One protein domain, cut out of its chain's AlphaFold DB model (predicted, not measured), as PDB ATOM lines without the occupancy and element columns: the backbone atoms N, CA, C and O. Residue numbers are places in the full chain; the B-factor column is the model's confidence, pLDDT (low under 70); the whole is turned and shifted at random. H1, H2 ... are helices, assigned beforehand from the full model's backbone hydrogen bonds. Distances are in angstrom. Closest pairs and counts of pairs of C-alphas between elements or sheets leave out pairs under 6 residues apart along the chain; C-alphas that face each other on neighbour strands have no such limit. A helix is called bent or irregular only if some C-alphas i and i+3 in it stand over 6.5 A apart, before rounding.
ATOM      1  N   THR A  52     -26.468  15.311 -24.607       91.06
ATOM      2  CA  THR A  52     -26.165  14.088 -23.850       91.06
ATOM      3  C   THR A  52     -24.798  13.486 -24.169       91.06
ATOM      4  O   THR A  52     -24.394  12.533 -23.505       91.06
ATOM      5  N   ARG A  53     -24.065  13.984 -25.175       91.75
ATOM      6  CA  ARG A  53     -22.669  13.574 -25.403       91.75
ATOM      7  C   ARG A  53     -21.778  14.127 -24.296       91.75
ATOM      8  O   ARG A  53     -20.955  13.386 -23.766       91.75
ATOM      9  N   VAL A  54     -22.026  15.375 -23.904       92.94
ATOM     10  CA  VAL A  54     -21.269  16.113 -22.885       92.94
ATOM     11  C   VAL A  54     -21.883  15.928 -21.498       92.94
ATOM     12  O   VAL A  54     -21.169  15.656 -20.537       92.94
ATOM     13  N   HIS A  55     -23.210  16.009 -21.395       95.31
ATOM     14  CA  HIS A  55     -23.910  16.009 -20.117       95.31
ATOM     15  C   HIS A  55     -24.497  14.658 -19.732       95.31
ATOM     16  O   HIS A  55     -25.050  13.930 -20.562       95.31
ATOM     17  N   PHE A  56     -24.425  14.348 -18.438       96.19
ATOM     18  CA  PHE A  56     -25.121  13.203 -17.867       96.19
ATOM     19  C   PHE A  56     -26.639  13.403 -17.953       96.19
ATOM     20  O   PHE A  56     -27.152  14.506 -17.756       96.19
ATOM     21  N   ARG A  57     -27.374  12.329 -18.243       94.62
ATOM     22  CA  ARG A  57     -28.837  12.321 -18.200       94.62
ATOM     23  C   ARG A  57     -29.346  10.922 -17.908       94.62
ATOM     24  O   ARG A  57     -29.142  10.008 -18.698       94.62
ATOM     25  N   ASP A  58     -30.120  10.806 -16.841       94.19
ATOM     26  CA  ASP A  58     -30.859   9.604 -16.491       94.19
ATOM     27  C   ASP A  58     -32.335   9.944 -16.250       94.19
ATOM     28  O   ASP A  58     -32.699  10.648 -15.306       94.19
ATOM     29  N   THR A  59     -33.194   9.443 -17.138       90.25
ATOM     30  CA  THR A  59     -34.645   9.682 -17.082       90.25
ATOM     31  C   THR A  59     -35.372   8.781 -16.085       90.25
ATOM     32  O   THR A  59     -36.466   9.130 -15.653       90.25
ATOM     33  N   LEU A  60     -34.765   7.659 -15.690       94.75
ATOM     34  CA  LEU A  60     -35.294   6.757 -14.668       94.75
ATOM     35  C   LEU A  60     -34.911   7.233 -13.260       94.75
ATOM     36  O   LEU A  60     -35.603   6.925 -12.293       94.75
ATOM     37  N   ARG A  61     -33.827   8.010 -13.145       94.62
ATOM     38  CA  ARG A  61     -33.333   8.610 -11.897       94.62
ATOM     39  C   ARG A  61     -33.234  10.142 -12.023       94.62
ATOM     40  O   ARG A  61     -32.128  10.684 -12.082       94.62
ATOM     41  N   PRO A  62     -34.368  10.870 -12.036       94.19
ATOM     42  CA  PRO A  62     -34.373  12.326 -12.215       94.19
ATOM     43  C   PRO A  62     -33.618  13.078 -11.109       94.19
ATOM     44  O   PRO A  62     -32.941  14.058 -11.406       94.19
ATOM     45  N   GLU A  63     -33.659  12.595  -9.864       96.75
ATOM     46  CA  GLU A  63     -32.866  13.152  -8.757       96.75
ATOM     47  C   GLU A  63     -31.362  13.110  -9.055       96.75
ATOM     48  O   GLU A  63     -30.662  14.084  -8.800       96.75
ATOM     49  N   LEU A  64     -30.865  12.025  -9.659       97.19
ATOM     50  CA  LEU A  64     -29.447  11.888  -9.997       97.19
ATOM     51  C   LEU A  64     -29.035  12.878 -11.094       97.19
ATOM     52  O   LEU A  64     -27.970  13.484 -11.008       97.19
ATOM     53  N   THR A  65     -29.900  13.091 -12.091       96.69
ATOM     54  CA  THR A  65     -29.680  14.107 -13.134       96.69
ATOM     55  C   THR A  65     -29.674  15.518 -12.547       96.69
ATOM     56  O   THR A  65     -28.783  16.304 -12.845       96.69
ATOM     57  N   LEU A  66     -30.633  15.847 -11.678       96.75
ATOM     58  CA  LEU A  66     -30.684  17.163 -11.035       96.75
ATOM     59  C   LEU A  66     -29.497  17.390 -10.097       96.75
ATOM     60  O   LEU A  66     -28.959  18.495 -10.036       96.75
ATOM     61  N   ARG A  67     -29.053  16.343  -9.402       97.69
ATOM     62  CA  ARG A  67     -27.861  16.398  -8.563       97.69
ATOM     63  C   ARG A  67     -26.593  16.595  -9.383       97.69
ATOM     64  O   ARG A  67     -25.769  17.413  -8.991       97.69
ATOM     65  N   TYR A  68     -26.472  15.939 -10.538       97.94
ATOM     66  CA  TYR A  68     -25.421  16.244 -11.510       97.94
ATOM     67  C   TYR A  68     -25.420  17.730 -11.891       97.94
ATOM     68  O   TYR A  68     -24.366  18.353 -11.809       97.94
ATOM     69  N   CYS A  69     -26.576  18.317 -12.230       96.50
ATOM     70  CA  CYS A  69     -26.659  19.742 -12.573       96.50
ATOM     71  C   CYS A  69     -26.177  20.638 -11.425       96.50
ATOM     72  O   CYS A  69     -25.349  21.517 -11.636       96.50
ATOM     73  N   LEU A  70     -26.649  20.380 -10.200       97.38
ATOM     74  CA  LEU A  70     -26.269  21.171  -9.030       97.38
ATOM     75  C   LEU A  70     -24.762  21.083  -8.737       97.38
ATOM     76  O   LEU A  70     -24.136  22.095  -8.433       97.38
ATOM     77  N   VAL A  71     -24.172  19.888  -8.840       97.69
ATOM     78  CA  VAL A  71     -22.724  19.688  -8.660       97.69
ATOM     79  C   VAL A  71     -21.923  20.356  -9.774       97.69
ATOM     80  O   VAL A  71     -20.911  20.996  -9.495       97.69
ATOM     81  N   LEU A  72     -22.371  20.226 -11.023       97.00
ATOM     82  CA  LEU A  72     -21.727  20.848 -12.175       97.00
ATOM     83  C   LEU A  72     -21.656  22.369 -12.003       97.00
ATOM     84  O   LEU A  72     -20.576  22.945 -12.129       97.00
ATOM     85  N   ASP A  73     -22.776  22.993 -11.638       95.31
ATOM     86  CA  ASP A  73     -22.845  24.436 -11.404       95.31
ATOM     87  C   ASP A  73     -22.007  24.858 -10.187       95.31
ATOM     88  O   ASP A  73     -21.304  25.865 -10.249       95.31
ATOM     89  N   ALA A  74     -21.986  24.060  -9.111       95.50
ATOM     90  CA  ALA A  74     -21.146  24.330  -7.938       95.50
ATOM     91  C   ALA A  74     -19.641  24.335  -8.271       95.50
ATOM     92  O   ALA A  74     -18.868  25.070  -7.657       95.50
ATOM     93  N   LEU A  75     -19.201  23.511  -9.228       94.75
ATOM     94  CA  LEU A  75     -17.798  23.419  -9.653       94.75
ATOM     95  C   LEU A  75     -17.418  24.468 -10.716       94.75
ATOM     96  O   LEU A  75     -16.229  24.792 -10.863       94.75
ATOM     97  N   ASN A  76     -18.408  25.007 -11.428       92.31
ATOM     98  CA  ASN A  76     -18.272  25.974 -12.517       92.31
ATOM     99  C   ASN A  76     -18.427  27.436 -12.041       92.31
ATOM    100  O   ASN A  76     -19.209  28.204 -12.591       92.31
ATOM    101  N   PHE A  77     -17.692  27.829 -10.996       86.62
ATOM    102  CA  PHE A  77     -17.837  29.159 -10.378       86.62
ATOM    103  C   PHE A  77     -16.775  30.189 -10.796       86.62
ATOM    104  O   PHE A  77     -16.819  31.336 -10.362       86.62
ATOM    105  N   CYS A  78     -15.773  29.801 -11.587       79.75
ATOM    106  CA  CYS A  78     -14.723  30.712 -12.035       79.75
ATOM    107  C   CYS A  78     -14.240  30.341 -13.435       79.75
ATOM    108  O   CYS A  78     -14.289  29.175 -13.823       79.75
ATOM    109  N   PHE A  79     -13.693  31.323 -14.152       78.94
ATOM    110  CA  PHE A  79     -12.964  31.056 -15.386       78.94
ATOM    111  C   PHE A  79     -11.651  30.335 -15.091       78.94
ATOM    112  O   PHE A  79     -10.998  30.589 -14.072       78.94
ATOM    113  N   TRP A  80     -11.255  29.453 -16.001       82.00
ATOM    114  CA  TRP A  80      -9.981  28.760 -15.928       82.00
ATOM    115  C   TRP A  80      -8.951  29.511 -16.776       82.00
ATOM    116  O   TRP A  80      -9.161  29.689 -17.971       82.00
ATOM    117  N   PRO A  81      -7.830  29.965 -16.191       76.06
ATOM    118  CA  PRO A  81      -6.764  30.615 -16.951       76.06
ATOM    119  C   PRO A  81      -5.892  29.606 -17.720       76.06
ATOM    120  O   PRO A  81      -4.904  29.993 -18.338       76.06
ATOM    121  N   GLU A  82      -6.209  28.313 -17.629       80.88
ATOM    122  CA  GLU A  82      -5.405  27.225 -18.164       80.88
ATOM    123  C   GLU A  82      -5.866  26.859 -19.583       80.88
ATOM    124  O   GLU A  82      -7.017  26.454 -19.763       80.88
ATOM    125  N   PRO A  83      -4.985  26.960 -20.595       80.00
ATOM    126  CA  PRO A  83      -5.313  26.541 -21.950       80.00
ATOM    127  C   PRO A  83      -5.753  25.075 -21.995       80.00
ATOM    128  O   PRO A  83      -5.061  24.195 -21.486       80.00
ATOM    129  N   GLY A  84      -6.893  24.813 -22.631       77.81
ATOM    130  CA  GLY A  84      -7.441  23.460 -22.752       77.81
ATOM    131  C   GLY A  84      -8.253  22.991 -21.542       77.81
ATOM    132  O   GLY A  84      -8.672  21.837 -21.531       77.81
ATOM    133  N   LEU A  85      -8.509  23.850 -20.549       84.81
ATOM    134  CA  LEU A  85      -9.521  23.600 -19.526       84.81
ATOM    135  C   LEU A  85     -10.770  24.437 -19.811       84.81
ATOM    136  O   LEU A  85     -10.875  25.594 -19.421       84.81
ATOM    137  N   GLU A  86     -11.722  23.798 -20.478       87.25
ATOM    138  CA  GLU A  86     -13.028  24.370 -20.822       87.25
ATOM    139  C   GLU A  86     -14.163  23.678 -20.062       87.25
ATOM    140  O   GLU A  86     -13.993  22.582 -19.516       87.25
ATOM    141  N   TYR A  87     -15.344  24.293 -20.088       90.25
ATOM    142  CA  TYR A  87     -16.553  23.792 -19.431       90.25
ATOM    143  C   TYR A  87     -16.871  22.332 -19.789       90.25
ATOM    144  O   TYR A  87     -17.220  21.532 -18.916       90.25
ATOM    145  N   GLU A  88     -16.699  21.954 -21.055       90.56
ATOM    146  CA  GLU A  88     -16.977  20.608 -21.549       90.56
ATOM    147  C   GLU A  88     -16.111  19.545 -20.866       90.56
ATOM    148  O   GLU A  88     -16.572  18.421 -20.674       90.56
ATOM    149  N   HIS A  89     -14.885  19.881 -20.451       90.62
ATOM    150  CA  HIS A  89     -13.993  18.952 -19.750       90.62
ATOM    151  C   HIS A  89     -14.513  18.638 -18.348       90.62
ATOM    152  O   HIS A  89     -14.544  17.478 -17.945       90.62
ATOM    153  N   LEU A  90     -14.996  19.654 -17.627       94.38
ATOM    154  CA  LEU A  90     -15.666  19.448 -16.346       94.38
ATOM    155  C   LEU A  90     -16.939  18.612 -16.535       94.38
ATOM    156  O   LEU A  90     -17.145  17.623 -15.834       94.38
ATOM    157  N   ALA A  91     -17.787  18.981 -17.496       95.75
ATOM    158  CA  ALA A  91     -19.058  18.302 -17.716       95.75
ATOM    159  C   ALA A  91     -18.883  16.820 -18.097       95.75
ATOM    160  O   ALA A  91     -19.602  15.970 -17.561       95.75
ATOM    161  N   THR A  92     -17.914  16.518 -18.970       95.75
ATOM    162  CA  THR A  92     -17.600  15.154 -19.429       95.75
ATOM    163  C   THR A  92     -16.887  14.329 -18.362       95.75
ATOM    164  O   THR A  92     -17.263  13.175 -18.160       95.75
ATOM    165  N   GLY A  93     -15.925  14.904 -17.632       96.00
ATOM    166  CA  GLY A  93     -15.261  14.233 -16.512       96.00
ATOM    167  C   GLY A  93     -16.252  13.849 -15.412       96.00
ATOM    168  O   GLY A  93     -16.305  12.693 -14.986       96.00
ATOM    169  N   LEU A  94     -17.125  14.787 -15.031       97.56
ATOM    170  CA  LEU A  94     -18.141  14.560 -14.008       97.56
ATOM    171  C   LEU A  94     -19.138  13.486 -14.453       97.56
ATOM    172  O   LEU A  94     -19.491  12.603 -13.670       97.56
ATOM    173  N   LYS A  95     -19.564  13.539 -15.721       97.50
ATOM    174  CA  LYS A  95     -20.414  12.512 -16.326       97.50
ATOM    175  C   LYS A  95     -19.751  11.134 -16.254       97.50
ATOM    176  O   LYS A  95     -20.392  10.200 -15.783       97.50
ATOM    177  N   ALA A  96     -18.487  11.013 -16.661       97.31
ATOM    178  CA  ALA A  96     -17.770   9.740 -16.664       97.31
ATOM    179  C   ALA A  96     -17.645   9.142 -15.252       97.31
ATOM    180  O   ALA A  96     -17.869   7.946 -15.066       97.31
ATOM    181  N   CYS A  97     -17.356   9.966 -14.236       97.00
ATOM    182  CA  CYS A  97     -17.346   9.511 -12.845       97.00
ATOM    183  C   CYS A  97     -18.717   8.999 -12.391       97.00
ATOM    184  O   CYS A  97     -18.791   7.972 -11.724       97.00
ATOM    185  N   LEU A  98     -19.793   9.697 -12.759       96.50
ATOM    186  CA  LEU A  98     -21.150   9.339 -12.353       96.50
ATOM    187  C   LEU A  98     -21.674   8.078 -13.055       96.50
ATOM    188  O   LEU A  98     -22.430   7.306 -12.465       96.50
ATOM    189  N   GLU A  99     -21.276   7.864 -14.310       96.31
ATOM    190  CA  GLU A  99     -21.566   6.638 -15.060       96.31
ATOM    191  C   GLU A  99     -20.809   5.431 -14.488       96.31
ATOM    192  O   GLU A  99     -21.365   4.333 -14.451       96.31
ATOM    193  N   ALA A 100     -19.578   5.633 -14.008       96.94
ATOM    194  CA  ALA A 100     -18.783   4.589 -13.365       96.94
ATOM    195  C   ALA A 100     -19.278   4.248 -11.947       96.94
ATOM    196  O   ALA A 100     -19.312   3.076 -11.575       96.94
ATOM    197  N   ASP A 101     -19.667   5.257 -11.166       96.88
ATOM    198  CA  ASP A 101     -20.198   5.091  -9.814       96.88
ATOM    199  C   ASP A 101     -21.319   6.109  -9.523       96.88
ATOM    200  O   ASP A 101     -21.050   7.273  -9.211       96.88
ATOM    201  N   PRO A 102     -22.594   5.675  -9.526       93.31
ATOM    202  CA  PRO A 102     -23.716   6.537  -9.166       93.31
ATOM    203  C   PRO A 102     -23.656   7.106  -7.738       93.31
ATOM    204  O   PRO A 102     -24.348   8.083  -7.451       93.31
ATOM    205  N   GLN A 103     -22.871   6.506  -6.833       96.56
ATOM    206  CA  GLN A 103     -22.717   6.953  -5.445       96.56
ATOM    207  C   GLN A 103     -21.637   8.026  -5.266       96.56
ATOM    208  O   GLN A 103     -21.528   8.590  -4.172       96.56
ATOM    209  N   VAL A 104     -20.899   8.387  -6.323       97.31
ATOM    210  CA  VAL A 104     -19.866   9.438  -6.269       97.31
ATOM    211  C   VAL A 104     -20.433  10.813  -5.886       97.31
ATOM    212  O   VAL A 104     -19.700  11.676  -5.415       97.31
ATOM    213  N   LEU A 105     -21.748  11.021  -6.047       97.38
ATOM    214  CA  LEU A 105     -22.473  12.230  -5.627       97.38
ATOM    215  C   LEU A 105     -23.453  11.969  -4.465       97.38
ATOM    216  O   LEU A 105     -24.423  12.709  -4.275       97.38
ATOM    217  N   SER A 106     -23.242  10.900  -3.695       97.56
ATOM    218  CA  SER A 106     -23.990  10.657  -2.456       97.56
ATOM    219  C   SER A 106     -23.722  11.754  -1.420       97.56
ATOM    220  O   SER A 106     -22.702  12.445  -1.476       97.56
ATOM    221  N   ASP A 107     -24.630  11.909  -0.455       97.44
ATOM    222  CA  ASP A 107     -24.468  12.894   0.619       97.44
ATOM    223  C   ASP A 107     -23.163  12.678   1.396       97.44
ATOM    224  O   ASP A 107     -22.462  13.647   1.677       97.44
ATOM    225  N   ASP A 108     -22.803  11.422   1.676       97.56
ATOM    226  CA  ASP A 108     -21.563  11.075   2.374       97.56
ATOM    227  C   ASP A 108     -20.326  11.429   1.539       97.56
ATOM    228  O   ASP A 108     -19.373  12.016   2.056       97.56
ATOM    229  N   SER A 109     -20.354  11.133   0.233       98.00
ATOM    230  CA  SER A 109     -19.246  11.462  -0.667       98.00
ATOM    231  C   SER A 109     -19.042  12.973  -0.786       98.00
ATOM    232  O   SER A 109     -17.920  13.457  -0.652       98.00
ATOM    233  N   LEU A 110     -20.129  13.730  -0.964       98.19
ATOM    234  CA  LEU A 110     -20.077  15.187  -1.074       98.19
ATOM    235  C   LEU A 110     -19.696  15.850   0.254       98.19
ATOM    236  O   LEU A 110     -18.876  16.763   0.263       98.19
ATOM    237  N   ALA A 111     -20.232  15.382   1.386       97.75
ATOM    238  CA  ALA A 111     -19.889  15.911   2.707       97.75
ATOM    239  C   ALA A 111     -18.406  15.695   3.054       97.75
ATOM    240  O   ALA A 111     -17.816  16.531   3.740       97.75
ATOM    241  N   GLY A 112     -17.820  14.597   2.570       97.50
ATOM    242  CA  GLY A 112     -16.402  14.264   2.688       97.50
ATOM    243  C   GLY A 112     -15.543  14.709   1.500       97.50
ATOM    244  O   GLY A 112     -14.451  14.164   1.322       97.50
ATOM    245  N   ALA A 113     -16.015  15.641   0.667       98.00
ATOM    246  CA  ALA A 113     -15.298  16.049  -0.535       98.00
ATOM    247  C   ALA A 113     -13.895  16.590  -0.223       98.00
ATOM    248  O   ALA A 113     -13.679  17.362   0.710       98.00
ATOM    249  N   THR A 114     -12.932  16.196  -1.056       98.00
ATOM    250  CA  THR A 114     -11.523  16.599  -0.958       98.00
ATOM    251  C   THR A 114     -11.034  17.184  -2.283       98.00
ATOM    252  O   THR A 114     -11.621  16.893  -3.331       98.00
ATOM    253  N   PRO A 115      -9.915  17.930  -2.295       97.25
ATOM    254  CA  PRO A 115      -9.282  18.369  -3.541       97.25
ATOM    255  C   PRO A 115      -8.976  17.204  -4.495       97.25
ATOM    256  O   PRO A 115      -9.158  17.318  -5.703       97.25
ATOM    257  N   ALA A 116      -8.588  16.044  -3.955       96.50
ATOM    258  CA  ALA A 116      -8.346  14.837  -4.744       96.50
ATOM    259  C   ALA A 116      -9.633  14.290  -5.383       96.50
ATOM    260  O   ALA A 116      -9.614  13.828  -6.523       96.50
ATOM    261  N   MET A 117     -10.771  14.362  -4.684       96.88
ATOM    262  CA  MET A 117     -12.066  14.046  -5.286       96.88
ATOM    263  C   MET A 117     -12.377  15.000  -6.440       96.88
ATOM    264  O   MET A 117     -12.720  14.520  -7.515       96.88
ATOM    265  N   VAL A 118     -12.194  16.309  -6.250       96.38
ATOM    266  CA  VAL A 118     -12.403  17.315  -7.304       96.38
ATOM    267  C   VAL A 118     -11.519  17.026  -8.519       96.38
ATOM    268  O   VAL A 118     -12.025  17.002  -9.637       96.38
ATOM    269  N   GLN A 119     -10.235  16.722  -8.317       94.94
ATOM    270  CA  GLN A 119      -9.318  16.352  -9.399       94.94
ATOM    271  C   GLN A 119      -9.849  15.172 -10.226       94.94
ATOM    272  O   GLN A 119      -9.839  15.221 -11.456       94.94
ATOM    273  N   ARG A 120     -10.361  14.127  -9.557       95.06
ATOM    274  CA  ARG A 120     -10.964  12.966 -10.230       95.06
ATOM    275  C   ARG A 120     -12.228  13.335 -10.999       95.06
ATOM    276  O   ARG A 120     -12.374  12.877 -12.123       95.06
ATOM    277  N   LEU A 121     -13.100  14.175 -10.432       95.88
ATOM    278  CA  LEU A 121     -14.333  14.623 -11.096       95.88
ATOM    279  C   LEU A 121     -14.061  15.428 -12.373       95.88
ATOM    280  O   LEU A 121     -14.875  15.406 -13.284       95.88
ATOM    281  N   PHE A 122     -12.923  16.115 -12.470       93.12
ATOM    282  CA  PHE A 122     -12.497  16.769 -13.711       93.12
ATOM    283  C   PHE A 122     -11.890  15.792 -14.732       93.12
ATOM    284  O   PHE A 122     -11.709  16.166 -15.886       93.12
ATOM    285  N   GLY A 123     -11.551  14.562 -14.326       88.88
ATOM    286  CA  GLY A 123     -11.059  13.513 -15.222       88.88
ATOM    287  C   GLY A 123      -9.732  13.832 -15.917       88.88
ATOM    288  O   GLY A 123      -9.496  13.346 -17.020       88.88
ATOM    289  N   ARG A 124      -8.875  14.665 -15.310       83.19
ATOM    290  CA  ARG A 124      -7.641  15.170 -15.936       83.19
ATOM    291  C   ARG A 124      -6.406  14.988 -15.056       83.19
ATOM    292  O   ARG A 124      -6.515  14.896 -13.835       83.19
ATOM    293  N   GLU A 125      -5.232  14.990 -15.683       82.88
ATOM    294  CA  GLU A 125      -3.936  14.846 -15.000       82.88
ATOM    295  C   GLU A 125      -3.421  16.169 -14.414       82.88
ATOM    296  O   GLU A 125      -2.840  16.192 -13.330       82.88
ATOM    297  N   CYS A 126      -3.652  17.285 -15.108       86.25
ATOM    298  CA  CYS A 126      -3.191  18.601 -14.671       86.25
ATOM    299  C   CYS A 126      -4.005  19.117 -13.467       86.25
ATOM    300  O   CYS A 126      -5.230  18.942 -13.448       86.25
ATOM    301  N   PRO A 127      -3.374  19.795 -12.488       89.94
ATOM    302  CA  PRO A 127      -4.056  20.272 -11.287       89.94
ATOM    303  C   PRO A 127      -5.272  21.153 -11.588       89.94
ATOM    304  O   PRO A 127      -5.196  22.090 -12.377       89.94
ATOM    305  N   VAL A 128      -6.400  20.874 -10.939       90.31
ATOM    306  CA  VAL A 128      -7.592  21.725 -11.010       90.31
ATOM    307  C   VAL A 128      -7.354  22.996 -10.180       90.31
ATOM    308  O   VAL A 128      -7.040  22.890  -8.992       90.31
ATOM    309  N   PRO A 129      -7.522  24.207 -10.750       89.75
ATOM    310  CA  PRO A 129      -7.436  25.449  -9.980       89.75
ATOM    311  C   PRO A 129      -8.435  25.459  -8.815       89.75
ATOM    312  O   PRO A 129      -9.513  24.887  -8.945       89.75
ATOM    313  N   LEU A 130      -8.136  26.134  -7.699       92.00
ATOM    314  CA  LEU A 130      -9.069  26.318  -6.565       92.00
ATOM    315  C   LEU A 130      -9.761  25.013  -6.106       92.00
ATOM    316  O   LEU A 130     -10.974  24.974  -5.878       92.00
ATOM    317  N   ALA A 131      -9.017  23.902  -6.077       94.06
ATOM    318  CA  ALA A 131      -9.571  22.586  -5.763       94.06
ATOM    319  C   ALA A 131     -10.108  22.507  -4.321       94.06
ATOM    320  O   ALA A 131     -11.109  21.830  -4.085       94.06
ATOM    321  N   ASP A 132      -9.495  23.229  -3.382       95.62
ATOM    322  CA  ASP A 132      -9.962  23.350  -1.998       95.62
ATOM    323  C   ASP A 132     -11.312  24.074  -1.913       95.62
ATOM    324  O   ASP A 132     -12.248  23.585  -1.276       95.62
ATOM    325  N   GLU A 133     -11.464  25.202  -2.608       94.94
ATOM    326  CA  GLU A 133     -12.730  25.934  -2.674       94.94
ATOM    327  C   GLU A 133     -13.826  25.098  -3.338       94.94
ATOM    328  O   GLU A 133     -14.950  25.052  -2.837       94.94
ATOM    329  N   ARG A 134     -13.491  24.378  -4.417       95.25
ATOM    330  CA  ARG A 134     -14.397  23.425  -5.075       95.25
ATOM    331  C   ARG A 134     -14.848  22.328  -4.116       95.25
ATOM    332  O   ARG A 134     -16.042  22.062  -4.023       95.25
ATOM    333  N   ALA A 135     -13.924  21.726  -3.368       97.38
ATOM    334  CA  ALA A 135     -14.250  20.694  -2.387       97.38
ATOM    335  C   ALA A 135     -15.162  21.240  -1.278       97.38
ATOM    336  O   ALA A 135     -16.143  20.593  -0.904       97.38
ATOM    337  N   ARG A 136     -14.909  22.469  -0.810       96.94
ATOM    338  CA  ARG A 136     -15.791  23.152   0.143       96.94
ATOM    339  C   ARG A 136     -17.204  23.335  -0.415       96.94
ATOM    340  O   ARG A 136     -18.159  23.065   0.308       96.94
ATOM    341  N   PHE A 137     -17.349  23.754  -1.674       96.31
ATOM    342  CA  PHE A 137     -18.662  23.903  -2.316       96.31
ATOM    343  C   PHE A 137     -19.410  22.577  -2.443       96.31
ATOM    344  O   PHE A 137     -20.609  22.530  -2.167       96.31
ATOM    345  N   LEU A 138     -18.717  21.478  -2.751       97.94
ATOM    346  CA  LEU A 138     -19.328  20.145  -2.731       97.94
ATOM    347  C   LEU A 138     -19.847  19.775  -1.332       97.94
ATOM    348  O   LEU A 138     -20.983  19.319  -1.199       97.94
ATOM    349  N   ALA A 139     -19.074  20.058  -0.281       97.62
ATOM    350  CA  ALA A 139     -19.458  19.773   1.103       97.62
ATOM    351  C   ALA A 139     -20.620  20.635   1.639       97.62
ATOM    352  O   ALA A 139     -21.196  20.329   2.693       97.62
ATOM    353  N   GLU A 140     -20.992  21.710   0.940       96.62
ATOM    354  CA  GLU A 140     -22.171  22.526   1.256       96.62
ATOM    355  C   GLU A 140     -23.472  21.888   0.757       96.62
ATOM    356  O   GLU A 140     -24.513  22.063   1.397       96.62
ATOM    357  N   ILE A 141     -23.425  21.107  -0.328       97.69
ATOM    358  CA  ILE A 141     -24.619  20.581  -1.001       97.69
ATOM    359  C   ILE A 141     -25.494  19.726  -0.067       97.69
ATOM    360  O   ILE A 141     -26.676  20.052   0.092       97.69
ATOM    361  N   PRO A 142     -24.972  18.705   0.646       97.88
ATOM    362  CA  PRO A 142     -25.807  17.902   1.543       97.88
ATOM    363  C   PRO A 142     -26.429  18.730   2.672       97.88
ATOM    364  O   PRO A 142     -27.532  18.447   3.130       97.88
ATOM    365  N   LYS A 143     -25.737  19.780   3.136       96.94
ATOM    366  CA  LYS A 143     -26.226  20.666   4.204       96.94
ATOM    367  C   LYS A 143     -27.361  21.557   3.705       96.94
ATOM    368  O   LYS A 143     -28.377  21.658   4.391       96.94
ATOM    369  N   GLY A 144     -27.209  22.157   2.523       96.56
ATOM    370  CA  GLY A 144     -28.228  23.020   1.922       96.56
ATOM    371  C   GLY A 144     -29.508  22.261   1.567       96.56
ATOM    372  O   GLY A 144     -30.609  22.758   1.796       96.56
ATOM    373  N   LEU A 145     -29.391  21.003   1.129       97.81
ATOM    374  CA  LEU A 145     -30.551  20.176   0.781       97.81
ATOM    375  C   LEU A 145     -31.376  19.696   1.986       97.81
ATOM    376  O   LEU A 145     -32.504  19.245   1.794       97.81
ATOM    377  N   ARG A 146     -30.897  19.826   3.235       96.50
ATOM    378  CA  ARG A 146     -31.636  19.362   4.432       96.50
ATOM    379  C   ARG A 146     -33.029  19.975   4.554       96.50
ATOM    380  O   ARG A 146     -33.966  19.283   4.942       96.50
ATOM    381  N   ARG A 147     -33.180  21.254   4.192       93.69
ATOM    382  CA  ARG A 147     -34.477  21.961   4.205       93.69
ATOM    383  C   ARG A 147     -35.422  21.511   3.086       93.69
ATOM    384  O   ARG A 147     -36.607  21.816   3.128       93.69
ATOM    385  N   HIS A 148     -34.901  20.758   2.124       95.81
ATOM    386  CA  HIS A 148     -35.595  20.274   0.937       95.81
ATOM    387  C   HIS A 148     -35.695  18.740   0.925       95.81
ATOM    388  O   HIS A 148     -35.684  18.112  -0.130       95.81
ATOM    389  N   GLY A 149     -35.748  18.115   2.110       95.25
ATOM    390  CA  GLY A 149     -35.872  16.659   2.247       95.25
ATOM    391  C   GLY A 149     -34.623  15.880   1.824       95.25
ATOM    392  O   GLY A 149     -34.719  14.690   1.543       95.25
ATOM    393  N   GLY A 150     -33.465  16.543   1.745       96.19
ATOM    394  CA  GLY A 150     -32.213  15.944   1.282       96.19
ATOM    395  C   GLY A 150     -32.140  15.740  -0.235       96.19
ATOM    396  O   GLY A 150     -31.212  15.095  -0.708       96.19
ATOM    397  N   GLN A 151     -33.094  16.271  -1.006       96.81
ATOM    398  CA  GLN A 151     -33.218  15.999  -2.441       96.81
ATOM    399  C   GLN A 151     -33.279  17.285  -3.269       96.81
ATOM    400  O   GLN A 151     -33.940  18.259  -2.900       96.81
ATOM    401  N   VAL A 152     -32.618  17.281  -4.426       97.81
ATOM    402  CA  VAL A 152     -32.635  18.398  -5.380       97.81
ATOM    403  C   VAL A 152     -34.017  18.535  -6.017       97.81
ATOM    404  O   VAL A 152     -34.492  19.647  -6.233       97.81
ATOM    405  N   THR A 153     -34.721  17.429  -6.247       97.19
ATOM    406  CA  THR A 153     -36.140  17.433  -6.642       97.19
ATOM    407  C   THR A 153     -37.016  18.219  -5.662       97.19
ATOM    408  O   THR A 153     -37.876  18.979  -6.106       97.19
ATOM    409  N   GLY A 154     -36.772  18.110  -4.352       97.50
ATOM    410  CA  GLY A 154     -37.468  18.895  -3.326       97.50
ATOM    411  C   GLY A 154     -37.184  20.397  -3.430       97.50
ATOM    412  O   GLY A 154     -38.097  21.212  -3.303       97.50
ATOM    413  N   LEU A 155     -35.934  20.767  -3.725       97.69
ATOM    414  CA  LEU A 155     -35.524  22.155  -3.968       97.69
ATOM    415  C   LEU A 155     -36.211  22.723  -5.221       97.69
ATOM    416  O   LEU A 155     -36.788  23.808  -5.178       97.69
ATOM    417  N   VAL A 156     -36.208  21.966  -6.321       97.12
ATOM    418  CA  VAL A 156     -36.856  22.355  -7.585       97.12
ATOM    419  C   VAL A 156     -38.373  22.465  -7.426       97.12
ATOM    420  O   VAL A 156     -38.978  23.410  -7.933       97.12
ATOM    421  N   ALA A 157     -39.003  21.545  -6.692       97.12
ATOM    422  CA  ALA A 157     -40.437  21.594  -6.420       97.12
ATOM    423  C   ALA A 157     -40.825  22.836  -5.599       97.12
ATOM    424  O   ALA A 157     -41.831  23.482  -5.902       97.12
ATOM    425  N   ALA A 158     -40.004  23.217  -4.614       97.06
ATOM    426  CA  ALA A 158     -40.224  24.410  -3.798       97.06
ATOM    427  C   ALA A 158     -40.208  25.714  -4.618       97.06
ATOM    428  O   ALA A 158     -40.847  26.688  -4.225       97.06
ATOM    429  N   ALA A 159     -39.552  25.722  -5.784       96.00
ATOM    430  CA  ALA A 159     -39.530  26.866  -6.690       96.00
ATOM    431  C   ALA A 159     -40.838  27.073  -7.478       96.00
ATOM    432  O   ALA A 159     -40.966  28.078  -8.173       96.00
ATOM    433  N   GLN A 160     -41.801  26.141  -7.414       95.56
ATOM    434  CA  GLN A 160     -43.131  26.265  -8.036       95.56
ATOM    435  C   GLN A 160     -43.091  26.699  -9.513       95.56
ATOM    436  O   GLN A 160     -43.789  27.618  -9.934       95.56
ATOM    437  N   GLN A 161     -42.240  26.041 -10.309       92.75
ATOM    438  CA  GLN A 161     -42.039  26.336 -11.738       92.75
ATOM    439  C   GLN A 161     -41.536  27.765 -12.040       92.75
ATOM    440  O   GLN A 161     -41.621  28.224 -13.179       92.75
ATOM    441  N   SER A 162     -40.968  28.465 -11.054       92.62
ATOM    442  CA  SER A 162     -40.350  29.780 -11.225       92.62
ATOM    443  C   SER A 162     -38.827  29.678 -11.192       92.62
ATOM    444  O   SER A 162     -38.229  29.381 -10.160       92.62
ATOM    445  N   ALA A 163     -38.180  29.985 -12.319       89.62
ATOM    446  CA  ALA A 163     -36.719  30.029 -12.402       89.62
ATOM    447  C   ALA A 163     -36.114  31.069 -11.443       89.62
ATOM    448  O   ALA A 163     -35.090  30.808 -10.823       89.62
ATOM    449  N   ALA A 164     -36.771  32.223 -11.273       90.50
ATOM    450  CA  ALA A 164     -36.321  33.245 -10.328       90.50
ATOM    451  C   ALA A 164     -36.391  32.738  -8.879       90.50
ATOM    452  O   ALA A 164     -35.420  32.875  -8.144       90.50
ATOM    453  N   ALA A 165     -37.490  32.074  -8.500       93.25
ATOM    454  CA  ALA A 165     -37.610  31.488  -7.165       93.25
ATOM    455  C   ALA A 165     -36.579  30.371  -6.937       93.25
ATOM    456  O   ALA A 165     -36.053  30.240  -5.837       93.25
ATOM    457  N   LEU A 166     -36.253  29.584  -7.971       94.81
ATOM    458  CA  LEU A 166     -35.214  28.560  -7.873       94.81
ATOM    459  C   LEU A 166     -33.839  29.172  -7.587       94.81
ATOM    460  O   LEU A 166     -33.129  28.671  -6.720       94.81
ATOM    461  N   VAL A 167     -33.480  30.261  -8.273       92.50
ATOM    462  CA  VAL A 167     -32.227  30.991  -8.012       92.50
ATOM    463  C   VAL A 167     -32.188  31.499  -6.571       92.50
ATOM    464  O   VAL A 167     -31.184  31.307  -5.888       92.50
ATOM    465  N   ASP A 168     -33.285  32.084  -6.088       91.69
ATOM    466  CA  ASP A 168     -33.382  32.590  -4.718       91.69
ATOM    467  C   ASP A 168     -33.151  31.470  -3.685       91.69
ATOM    468  O   ASP A 168     -32.341  31.623  -2.767       91.69
ATOM    469  N   LEU A 169     -33.788  30.310  -3.883       94.88
ATOM    470  CA  LEU A 169     -33.627  29.132  -3.024       94.88
ATOM    471  C   LEU A 169     -32.199  28.566  -3.065       94.88
ATOM    472  O   LEU A 169     -31.652  28.209  -2.023       94.88
ATOM    473  N   VAL A 170     -31.575  28.503  -4.245       94.94
ATOM    474  CA  VAL A 170     -30.185  28.043  -4.414       94.94
ATOM    475  C   VAL A 170     -29.219  28.948  -3.645       94.94
ATOM    476  O   VAL A 170     -28.398  28.463  -2.869       94.94
ATOM    477  N   VAL A 171     -29.337  30.266  -3.799       92.12
ATOM    478  CA  VAL A 171     -28.452  31.246  -3.145       92.12
ATOM    479  C   VAL A 171     -28.662  31.286  -1.620       92.12
ATOM    480  O   VAL A 171     -27.719  31.538  -0.853       92.12
ATOM    481  N   GLU A 172     -29.887  31.018  -1.157       92.19
ATOM    482  CA  GLU A 172     -30.183  30.843   0.266       92.19
ATOM    483  C   GLU A 172     -29.520  29.574   0.817       92.19
ATOM    484  O   GLU A 172     -28.808  29.648   1.825       92.19
ATOM    485  N   ALA A 173     -29.731  28.434   0.151       94.81
ATOM    486  CA  ALA A 173     -29.309  27.114   0.611       94.81
ATOM    487  C   ALA A 173     -27.791  26.892   0.523       94.81
ATOM    488  O   ALA A 173     -27.229  26.203   1.379       94.81
ATOM    489  N   PHE A 174     -27.126  27.476  -0.476       94.38
ATOM    490  CA  PHE A 174     -25.725  27.205  -0.795       94.38
ATOM    491  C   PHE A 174     -24.910  28.510  -0.849       94.38
ATOM    492  O   PHE A 174     -24.902  29.207  -1.866       94.38
ATOM    493  N   PRO A 175     -24.191  28.869   0.233       90.88
ATOM    494  CA  PRO A 175     -23.382  30.085   0.275       90.88
ATOM    495  C   PRO A 175     -22.359  30.210  -0.861       90.88
ATOM    496  O   PRO A 175     -22.080  31.331  -1.285       90.88
ATOM    497  N   GLY A 176     -21.827  29.094  -1.372       88.31
ATOM    498  CA  GLY A 176     -20.924  29.077  -2.523       88.31
ATOM    499  C   GLY A 176     -21.501  29.643  -3.823       88.31
ATOM    500  O   GLY A 176     -20.745  30.153  -4.641       88.31
ATOM    501  N   PHE A 177     -22.827  29.666  -3.976       88.69
ATOM    502  CA  PHE A 177     -23.507  30.201  -5.163       88.69
ATOM    503  C   PHE A 177     -23.746  31.718  -5.106       88.69
ATOM    504  O   PHE A 177     -24.308  32.291  -6.034       88.69
ATOM    505  N   ARG A 178     -23.343  32.398  -4.023       86.69
ATOM    506  CA  ARG A 178     -23.568  33.848  -3.854       86.69
ATOM    507  C   ARG A 178     -22.677  34.731  -4.724       86.69
ATOM    508  O   ARG A 178     -22.934  35.930  -4.749       86.69
TER     509      ARG A 178
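What this domain is: This is residues 52 to 178 of the 196 residues of a protein of Auxenochlorella protothecoides (UniProt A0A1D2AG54). This is a compact, rounded body of crossed helices, with H1 in the middle and the long helix H6 running obliquely along one side of it. H2 and H5 pack together towards one end of this pair, H7 and H8 towards the other, while the short H3, H4 and H9 fill in around them. The printed part has 127 residues with nine named helices, H1 to H9 in chain order, and no named strand; the class is all helix. The whole is compact, with a radius of gyration of the C-alphas of 14.0 A and spans of 40 by 31 by 26 A.

How they stand to each other: H1, residues 62 to 75, and H2, residues 87 to 100, form a helical hairpin; they touch at Leu 72 and Ala 91, C-alphas 6.7 A apart, at a steep tilt of 42 degrees, opposite ways. H3, residues 102 to 105, only just touches H1, with 3 pairs of C-alphas within 8 A, the closest those of Arg 67 and Leu 105 at 7.4 A. H6, residues 131 to 148, is the hub, touching six helices. Its Arg 134 comes closest to Leu 75 of H1, with C-alphas 5.7 A apart, at a steep tilt of 40 degrees, opposite ways. H4, residues 107 to 111, touches H6 at Ala 111 and Ala 139, C-alphas 4.2 A apart. H5, residues 115 to 121, touches H2 at Leu 121 and Leu 94, C-alphas 4.8 A apart, about perpendicular at 85 degrees. H7, residues 152 to 158, touches H1 at Thr 153 and Glu 63, C-alphas 5.8 A apart, about perpendicular at 84 degrees. H8, residues 163 to 173, touches H7 at Leu 166 and Val 156, C-alphas 6.4 A apart. H9, residues 175 to 178, only just touches H6, with 3 pairs of C-alphas within 8 A, the closest those of Gly 176 and Phe 137 at 5.7 A. Every O i to N i+4 pair is within hydrogen-bond range in H1, H2, H4, H5, H7 and H8, against 8 of 14 in H6; H3 and H9 are too short for such a pair.

Where its parts are: H1 begins at C-alpha 62 (-34.373, 12.326, -12.215) and is 20.1 A long; H2 is 20.3 A. H6, 27.0 A, begins at C-alpha 131 (-9.571, 22.586, -5.763). H3 and H6 are only just irregular: C-alphas 102 and 105 are 6.8 A apart, C-alphas 144 and 147 6.7 A. H8 is 15.3 A long, and H9 ends at C-alpha 178 (-23.568, 33.848, -3.854).

The domain as a whole: The two C-alphas farthest apart, those of Glu 125 and Gln 160, are 41.4 A apart. The printed part has no cut, and its one long link is H1 to H2, 11 residues. The mean pLDDT of the printed part is 93.8, and no printed residue is under 70.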